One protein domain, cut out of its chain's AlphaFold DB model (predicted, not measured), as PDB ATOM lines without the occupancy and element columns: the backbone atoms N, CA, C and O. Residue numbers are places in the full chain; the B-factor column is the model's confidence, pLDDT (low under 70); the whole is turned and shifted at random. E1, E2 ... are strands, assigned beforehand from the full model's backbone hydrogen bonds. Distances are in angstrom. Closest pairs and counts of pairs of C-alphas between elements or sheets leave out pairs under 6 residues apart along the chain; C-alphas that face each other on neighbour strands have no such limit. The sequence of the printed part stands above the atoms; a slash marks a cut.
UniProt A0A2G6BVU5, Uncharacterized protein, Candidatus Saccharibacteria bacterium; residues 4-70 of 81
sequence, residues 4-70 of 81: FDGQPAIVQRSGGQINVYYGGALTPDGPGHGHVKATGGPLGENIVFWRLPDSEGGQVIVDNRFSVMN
ATOM      1  N   PHE A   4      60.002  64.645  23.236       91.19
ATOM      2  CA  PHE A   4      58.550  64.692  23.354       91.19
ATOM      3  C   PHE A   4      58.020  65.652  22.288       91.19
ATOM      4  O   PHE A   4      58.494  66.786  22.215       91.19
ATOM      5  N   ASP A   5      57.135  65.175  21.410       89.62
ATOM      6  CA  ASP A   5      56.639  65.926  20.242       89.62
ATOM      7  C   ASP A   5      57.757  66.581  19.410       89.62
ATOM      8  O   ASP A   5      57.699  67.733  18.983       89.62
ATOM      9  N   GLY A   6      58.838  65.826  19.197       89.25
ATOM     10  CA  GLY A   6      60.000  66.268  18.422       89.25
ATOM     11  C   GLY A   6      60.924  67.259  19.142       89.25
ATOM     12  O   GLY A   6      61.953  67.636  18.582       89.25
ATOM     13  N   GLN A   7      60.622  67.647  20.384       89.88
ATOM     14  CA  GLN A   7      61.444  68.565  21.174       89.88
ATOM     15  C   GLN A   7      62.277  67.824  22.223       89.88
ATOM     16  O   GLN A   7      61.802  66.835  22.779       89.88
ATOM     17  N   PRO A   8      63.505  68.284  22.537       91.00
ATOM     18  CA  PRO A   8      64.303  67.705  23.611       91.00
ATOM     19  C   PRO A   8      63.525  67.664  24.927       91.00
ATOM     20  O   PRO A   8      62.913  68.662  25.315       91.00
ATOM     21  N   ALA A   9      63.586  66.525  25.615       92.56
ATOM     22  CA  ALA A   9      62.799  66.276  26.813       92.56
ATOM     23  C   ALA A   9      63.616  65.663  27.961       92.56
ATOM     24  O   ALA A   9      64.553  64.890  27.748       92.56
ATOM     25  N   ILE A  10      63.213  65.981  29.193       92.06
ATOM     26  CA  ILE A  10      63.649  65.305  30.421       92.06
ATOM     27  C   ILE A  10      62.499  64.434  30.914       92.06
ATOM     28  O   ILE A  10      61.390  64.922  31.122       92.06
ATOM     29  N   VAL A  11      62.780  63.149  31.138       90.56
ATOM     30  CA  VAL A  11      61.815  62.169  31.652       90.56
ATOM     31  C   VAL A  11      62.185  61.802  33.086       90.56
ATOM     32  O   VAL A  11      63.293  61.337  33.347       90.56
ATOM     33  N   GLN A  12      61.250  61.973  34.017       90.31
ATOM     34  CA  GLN A  12      61.400  61.611  35.424       90.31
ATOM     35  C   GLN A  12      60.344  60.579  35.817       90.31
ATOM     36  O   GLN A  12      59.145  60.837  35.724       90.31
ATOM     37  N   ARG A  13      60.782  59.405  36.282       87.75
ATOM     38  CA  ARG A  13      59.906  58.297  36.696       87.75
ATOM     39  C   ARG A  13      59.957  58.149  38.217       87.75
ATOM     40  O   ARG A  13      61.030  57.917  38.765       87.75
ATOM     41  N   SER A  14      58.821  58.282  38.901       82.31
ATOM     42  CA  SER A  14      58.731  58.123  40.361       82.31
ATOM     43  C   SER A  14      57.320  57.728  40.798       82.31
ATOM     44  O   SER A  14      56.340  58.279  40.307       82.31
ATOM     45  N   GLY A  15      57.205  56.765  41.719       79.31
ATOM     46  CA  GLY A  15      55.930  56.413  42.364       79.31
ATOM     47  C   GLY A  15      54.803  55.973  41.416       79.31
ATOM     48  O   GLY A  15      53.641  56.234  41.705       79.31
ATOM     49  N   GLY A  16      55.125  55.353  40.272       80.44
ATOM     50  CA  GLY A  16      54.135  54.969  39.247       80.44
ATOM     51  C   GLY A  16      53.661  56.122  38.349       80.44
ATOM     52  O   GLY A  16      52.767  55.937  37.522       80.44
ATOM     53  N   GLN A  17      54.269  57.300  38.499       85.31
ATOM     54  CA  GLN A  17      54.062  58.465  37.655       85.31
ATOM     55  C   GLN A  17      55.305  58.744  36.808       85.31
ATOM     56  O   GLN A  17      56.447  58.525  37.224       85.31
ATOM     57  N   ILE A  18      55.063  59.267  35.614       89.31
ATOM     58  CA  ILE A  18      56.080  59.732  34.684       89.31
ATOM     59  C   ILE A  18      55.827  61.212  34.452       89.31
ATOM     60  O   ILE A  18      54.721  61.603  34.094       89.31
ATOM     61  N   ASN A  19      56.843  62.031  34.684       91.25
ATOM     62  CA  ASN A  19      56.835  63.450  34.373       91.25
ATOM     63  C   ASN A  19      57.743  63.672  33.166       91.25
ATOM     64  O   ASN A  19      58.880  63.200  33.166       91.25
ATOM     65  N   VAL A  20      57.249  64.379  32.155       92.25
ATOM     66  CA  VAL A  20      58.042  64.792  30.994       92.25
ATOM     67  C   VAL A  20      58.040  66.311  30.909       92.25
ATOM     68  O   VAL A  20      56.980  66.936  30.954       92.25
ATOM     69  N   TYR A  21      59.230  66.890  30.803       93.56
ATOM     70  CA  TYR A  21      59.463  68.323  30.643       93.56
ATOM     71  C   TYR A  21      60.112  68.566  29.284       93.56
ATOM     72  O   TYR A  21      61.083  67.879  28.962       93.56
ATOM     73  N   TYR A  22      59.573  69.483  28.483       93.44
ATOM     74  CA  TYR A  22      60.026  69.740  27.110       93.44
ATOM     75  C   TYR A  22      59.836  71.212  26.724       93.44
ATOM     76  O   TYR A  22      59.059  71.929  27.348       93.44
ATOM     77  N   GLY A  23      60.564  71.689  25.713       89.44
ATOM     78  CA  GLY A  23      60.350  73.025  25.133       89.44
ATOM     79  C   GLY A  23      60.738  74.231  26.001       89.44
ATOM     80  O   GLY A  23      60.490  75.365  25.601       89.44
ATOM     81  N   GLY A  24      61.350  74.019  27.173       83.50
ATOM     82  CA  GLY A  24      61.802  75.096  28.060       83.50
ATOM     83  C   GLY A  24      63.012  75.881  27.539       83.50
ATOM     84  O   GLY A  24      63.886  75.345  26.848       83.50
ATOM     85  N   ALA A  25      63.097  77.158  27.921       76.88
ATOM     86  CA  ALA A  25      64.279  77.979  27.666       76.88
ATOM     87  C   ALA A  25      65.482  77.458  28.471       76.88
ATOM     88  O   ALA A  25      65.362  77.217  29.665       76.88
ATOM     89  N   LEU A  26      66.662  77.363  27.843       71.88
ATOM     90  CA  LEU A  26      67.916  76.907  28.474       71.88
ATOM     91  C   LEU A  26      67.950  75.417  28.888       71.88
ATOM     92  O   LEU A  26      68.706  75.075  29.791       71.88
ATOM     93  N   THR A  27      67.256  74.540  28.138       64.31
ATOM     94  CA  THR A  27      67.146  73.054  28.264       64.31
ATOM     95  C   THR A  27      65.923  72.586  29.077       64.31
ATOM     96  O   THR A  27      65.326  73.415  29.756       64.31
ATOM     97  N   PRO A  28      65.422  71.341  28.876       71.44
ATOM     98  CA  PRO A  28      63.982  71.076  28.727       71.44
ATOM     99  C   PRO A  28      63.056  71.449  29.885       71.44
ATOM    100  O   PRO A  28      61.857  71.558  29.658       71.44
ATOM    101  N   ASP A  29      63.584  71.614  31.095       74.44
ATOM    102  CA  ASP A  29      62.870  71.965  32.325       74.44
ATOM    103  C   ASP A  29      63.039  73.435  32.746       74.44
ATOM    104  O   ASP A  29      62.537  73.849  33.794       74.44
ATOM    105  N   GLY A  30      63.695  74.259  31.933       80.88
ATOM    106  CA  GLY A  30      63.828  75.688  32.186       80.88
ATOM    107  C   GLY A  30      62.508  76.466  32.072       80.88
ATOM    108  O   GLY A  30      61.440  75.883  31.848       80.88
ATOM    109  N   PRO A  31      62.536  77.798  32.260       84.62
ATOM    110  CA  PRO A  31      61.334  78.626  32.240       84.62
ATOM    111  C   PRO A  31      60.500  78.417  30.972       84.62
ATOM    112  O   PRO A  31      61.041  78.314  29.868       84.62
ATOM    113  N   GLY A  32      59.181  78.345  31.153       87.25
ATOM    114  CA  GLY A  32      58.225  78.163  30.064       87.25
ATOM    115  C   GLY A  32      58.181  76.763  29.451       87.25
ATOM    116  O   GLY A  32      57.632  76.606  28.368       87.25
ATOM    117  N   HIS A  33      58.732  75.738  30.109       93.31
ATOM    118  CA  HIS A  33      58.618  74.362  29.625       93.31
ATOM    119  C   HIS A  33      57.168  73.860  29.593       93.31
ATOM    120  O   HIS A  33      56.342  74.165  30.461       93.31
ATOM    121  N   GLY A  34      56.885  72.988  28.637       94.44
ATOM    122  CA  GLY A  34      55.731  72.112  28.670       94.44
ATOM    123  C   GLY A  34      55.912  71.039  29.738       94.44
ATOM    124  O   GLY A  34      57.029  70.621  30.046       94.44
ATOM    125  N   HIS A  35      54.805  70.603  30.335       94.12
ATOM    126  CA  HIS A  35      54.812  69.599  31.398       94.12
ATOM    127  C   HIS A  35      53.736  68.558  31.146       94.12
ATOM    128  O   HIS A  35      52.551  68.879  31.077       94.12
ATOM    129  N   VAL A  36      54.162  67.306  31.053       92.62
ATOM    130  CA  VAL A  36      53.300  66.145  30.870       92.62
ATOM    131  C   VAL A  36      53.405  65.272  32.104       92.62
ATOM    132  O   VAL A  36      54.503  65.012  32.600       92.62
ATOM    133  N   LYS A  37      52.266  64.790  32.589       91.44
ATOM    134  CA  LYS A  37      52.213  63.720  33.583       91.44
ATOM    135  C   LYS A  37      51.482  62.545  32.985       91.44
ATOM    136  O   LYS A  37      50.339  62.692  32.557       91.44
ATOM    137  N   ALA A  38      52.111  61.386  33.037       89.00
ATOM    138  CA  ALA A  38      51.482  60.124  32.715       89.00
ATOM    139  C   ALA A  38      51.448  59.210  33.938       89.00
ATOM    140  O   ALA A  38      52.333  59.244  34.796       89.00
ATOM    141  N   THR A  39      50.411  58.389  34.017       84.00
ATOM    142  CA  THR A  39      50.270  57.320  35.008       84.00
ATOM    143  C   THR A  39      50.252  55.989  34.283       84.00
ATOM    144  O   THR A  39      49.571  55.865  33.264       84.00
ATOM    145  N   GLY A  40      50.963  54.987  34.793       68.06
ATOM    146  CA  GLY A  40      50.982  53.692  34.123       68.06
ATOM    147  C   GLY A  40      51.978  52.694  34.686       68.06
ATOM    148  O   GLY A  40      53.135  53.021  34.935       68.06
ATOM    149  N   GLY A  41      51.502  51.463  34.872       57.00
ATOM    150  CA  GLY A  41      52.316  50.264  35.063       57.00
ATOM    151  C   GLY A  41      52.471  49.488  33.740       57.00
ATOM    152  O   GLY A  41      52.230  50.049  32.674       57.00
ATOM    153  N   PRO A  42      52.822  48.189  33.768       47.31
ATOM    154  CA  PRO A  42      53.278  47.413  32.599       47.31
ATOM    155  C   PRO A  42      52.335  47.333  31.377       47.31
ATOM    156  O   PRO A  42      52.757  46.844  30.333       47.31
ATOM    157  N   LEU A  43      51.091  47.818  31.470       47.75
ATOM    158  CA  LEU A  43      50.079  47.769  30.405       47.75
ATOM    159  C   LEU A  43      49.938  49.064  29.582       47.75
ATOM    160  O   LEU A  43      49.231  49.045  28.582       47.75
ATOM    161  N   GLY A  44      50.605  50.163  29.948       62.19
ATOM    162  CA  GLY A  44      50.537  51.420  29.191       62.19
ATOM    163  C   GLY A  44      50.724  52.651  30.069       62.19
ATOM    164  O   GLY A  44      50.361  52.638  31.244       62.19
ATOM    165  N   GLU A  45      51.315  53.701  29.501       80.75
ATOM    166  CA  GLU A  45      51.605  54.971  30.168       80.75
ATOM    167  C   GLU A  45      50.595  56.005  29.643       80.75
ATOM    168  O   GLU A  45      50.748  56.483  28.533       80.75
ATOM    169  N   ASN A  46      49.532  56.331  30.386       85.31
ATOM    170  CA  ASN A  46      48.492  57.257  29.905       85.31
ATOM    171  C   ASN A  46      48.723  58.673  30.446       85.31
ATOM    172  O   ASN A  46      48.862  58.851  31.660       85.31
ATOM    173  N   ILE A  47      48.747  59.675  29.567       88.44
ATOM    174  CA  ILE A  47      48.865  61.090  29.911       88.44
ATOM    175  C   ILE A  47      47.580  61.565  30.605       88.44
ATOM    176  O   ILE A  47      46.504  61.681  30.015       88.44
ATOM    177  N   VAL A  48      47.723  61.917  31.881       88.38
ATOM    178  CA  VAL A  48      46.657  62.470  32.730       88.38
ATOM    179  C   VAL A  48      46.714  63.990  32.834       88.38
ATOM    180  O   VAL A  48      45.758  64.613  33.290       88.38
ATOM    181  N   PHE A  49      47.829  64.602  32.441       90.25
ATOM    182  CA  PHE A  49      48.004  66.049  32.432       90.25
ATOM    183  C   PHE A  49      48.986  66.454  31.341       90.25
ATOM    184  O   PHE A  49      50.035  65.826  31.212       90.25
ATOM    185  N   TRP A  50      48.679  67.526  30.619       92.81
ATOM    186  CA  TRP A  50      49.566  68.091  29.611       92.81
ATOM    187  C   TRP A  50      49.377  69.602  29.503       92.81
ATOM    188  O   TRP A  50      48.334  70.085  29.057       92.81
ATOM    189  N   ARG A  51      50.420  70.342  29.886       94.69
ATOM    190  CA  ARG A  51      50.606  71.765  29.592       94.69
ATOM    191  C   ARG A  51      51.600  71.954  28.447       94.69
ATOM    192  O   ARG A  51      52.690  71.377  28.492       94.69
ATOM    193  N   LEU A  52      51.241  72.768  27.461       93.38
ATOM    194  CA  LEU A  52      52.139  73.193  26.387       93.38
ATOM    195  C   LEU A  52      53.263  74.099  26.919       93.38
ATOM    196  O   LEU A  52      53.083  74.726  27.970       93.38
ATOM    197  N   PRO A  53      54.424  74.174  26.248       92.94
ATOM    198  CA  PRO A  53      55.421  75.191  26.550       92.94
ATOM    199  C   PRO A  53      54.878  76.590  26.235       92.94
ATOM    200  O   PRO A  53      53.946  76.759  25.446       92.94
ATOM    201  N   ASP A  54      55.484  77.616  26.825       92.31
ATOM    202  CA  ASP A  54      55.095  79.016  26.609       92.31
ATOM    203  C   ASP A  54      55.261  79.429  25.136       92.31
ATOM    204  O   ASP A  54      54.473  80.226  24.626       92.31
ATOM    205  N   SER A  55      56.228  78.836  24.422       89.38
ATOM    206  CA  SER A  55      56.416  79.004  22.971       89.38
ATOM    207  C   SER A  55      55.218  78.533  22.138       89.38
ATOM    208  O   SER A  55      55.047  78.986  21.009       89.38
ATOM    209  N   GLU A  56      54.380  77.660  22.697       90.19
ATOM    210  CA  GLU A  56      53.148  77.132  22.102       90.19
ATOM    211  C   GLU A  56      51.888  77.655  22.818       90.19
ATOM    212  O   GLU A  56      50.781  77.152  22.623       90.19
ATOM    213  N   GLY A  57      52.040  78.689  23.652       90.69
ATOM    214  CA  GLY A  57      50.940  79.383  24.320       90.69
ATOM    215  C   GLY A  57      50.655  78.939  25.757       90.69
ATOM    216  O   GLY A  57      49.739  79.481  26.369       90.69
ATOM    217  N   GLY A  58      51.406  77.983  26.317       91.06
ATOM    218  CA  GLY A  58      51.379  77.669  27.757       91.06
ATOM    219  C   GLY A  58      50.073  77.056  28.288       91.06
ATOM    220  O   GLY A  58      49.898  76.896  29.499       91.06
ATOM    221  N   GLN A  59      49.130  76.725  27.403       93.56
ATOM    222  CA  GLN A  59      47.804  76.226  27.764       93.56
ATOM    223  C   GLN A  59      47.831  74.758  28.207       93.56
ATOM    224  O   GLN A  59      48.639  73.953  27.741       93.56
ATOM    225  N   VAL A  60      46.915  74.393  29.106       92.69
ATOM    226  CA  VAL A  60      46.677  72.996  29.491       92.69
ATOM    227  C   VAL A  60      45.695  72.385  28.497       92.69
ATOM    228  O   VAL A  60      44.549  72.821  28.430       92.69
ATOM    229  N   ILE A  61      46.146  71.393  27.728       90.81
ATOM    230  CA  ILE A  61      45.339  70.710  26.702       90.81
ATOM    231  C   ILE A  61      44.819  69.346  27.160       90.81
ATOM    232  O   ILE A  61      43.843  68.841  26.612       90.81
ATOM    233  N   VAL A  62      45.427  68.771  28.202       89.12
ATOM    234  CA  VAL A  62      44.917  67.581  28.889       89.12
ATOM    235  C   VAL A  62      44.874  67.862  30.382       89.12
ATOM    236  O   VAL A  62      45.895  68.189  30.988       89.12
ATOM    237  N   ASP A  63      43.703  67.680  30.987       87.62
ATOM    238  CA  ASP A  63      43.535  67.676  32.439       87.62
ATOM    239  C   ASP A  63      42.553  66.580  32.855       87.62
ATOM    240  O   ASP A  63      41.377  66.797  33.132       87.62
ATOM    241  N   ASN A  64      43.076  65.361  32.868       79.31
ATOM    242  CA  ASN A  64      42.336  64.122  33.059       79.31
ATOM    243  C   ASN A  64      42.638  63.492  34.419       79.31
ATOM    244  O   ASN A  64      42.516  62.280  34.602       79.31
ATOM    245  N   ARG A  65      42.992  64.324  35.407       68.56
ATOM    246  CA  ARG A  65      43.352  63.905  36.774       68.56
ATOM    247  C   ARG A  65      42.291  63.034  37.466       68.56
ATOM    248  O   ARG A  65      42.616  62.368  38.442       68.56
ATOM    249  N   PHE A  66      41.057  63.020  36.956       63.44
ATOM    250  CA  PHE A  66      39.922  62.285  37.518       63.44
ATOM    251  C   PHE A  66      39.198  61.363  36.520       63.44
ATOM    252  O   PHE A  66      38.194  60.751  36.879       63.44
ATOM    253  N   SER A  67      39.643  61.255  35.263       58.50
ATOM    254  CA  SER A  67      38.959  60.448  34.240       58.50
ATOM    255  C   SER A  67      39.947  59.968  33.184       58.50
ATOM    256  O   SER A  67      40.496  60.772  32.440       58.50
ATOM    257  N   VAL A  68      40.174  58.655  33.106       55.16
ATOM    258  CA  VAL A  68      41.072  58.056  32.108       55.16
ATOM    259  C   VAL A  68      40.390  58.134  30.741       55.16
ATOM    260  O   VAL A  68      39.502  57.337  30.445       55.16
ATOM    261  N   MET A  69      40.769  59.109  29.913       54.75
ATOM    262  CA  MET A  69      40.358  59.130  28.508       54.75
ATOM    263  C   MET A  69      41.260  58.178  27.710       54.75
ATOM    264  O   MET A  69      42.482  58.175  27.877       54.75
ATOM    265  N   ASN A  70      40.653  57.344  26.864       53.50
ATOM    266  CA  ASN A  70      41.381  56.530  25.890       53.50
ATOM    267  C   ASN A  70      41.953  57.444  24.794       53.50
ATOM    268  O   ASN A  70      41.236  58.317  24.313       53.50
TER     269      ASN A  70
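AT A GLANCE: This is residues 4 to 70 of the 81 residues of an uncharacterized protein of Candidatus Saccharibacteria bacterium (UniProt A0A2G6BVU5). The domain is one twisted sheet of five strands with no named helix over either face, and its long link E2 to E3 and its short link E3 to E4 extend beyond opposite ends of the strands. The strands follow the chain order, E1 E2 E3 E4 E5, as a meander, each the antiparallel neighbour of the one before. The printed part has 67 residues, under half in named elements; it is all strand and compact, with a radius of gyration of the C-alphas of 11.9 A and spans of 33 by 21 by 19 A.

HOW THE PARTS SIT: Inner strand E3, residues 34 to 39, and E2, residues 17 to 22, form a hairpin; N 36 and O 20 are 2.8 A apart, within hydrogen-bond range. E4, residues 46 to 51, is antiparallel to E3 at 161 degrees, with N 37 and O 49 at 2.8 A. Edge strand E1, residues 7 to 14, pairs with E2 through N 12 and O 19, 2.8 A. Edge strand E5, residues 60 to 63, pairs with E4 through N 50 and O 62, 2.9 A. E1 and E5 are apart.

IN THESE COORDINATES: E1 is 22.0 A long from C-alpha 7 at (61.444, 68.565, 21.174); E2 is 16.5 A, E3 17.0 A, E4 14.7 A. E5, 6.8 A, ends at C-alpha 63 (43.535, 67.676, 32.439).

THE WHOLE: The C-alphas of Leu 26 and Leu 43, the two farthest apart, are 34.2 A apart. The printed part has no cut; the link E2 to E3 is long. Residues 27, 40 to 44 and 65 to 70 have pLDDT under 70.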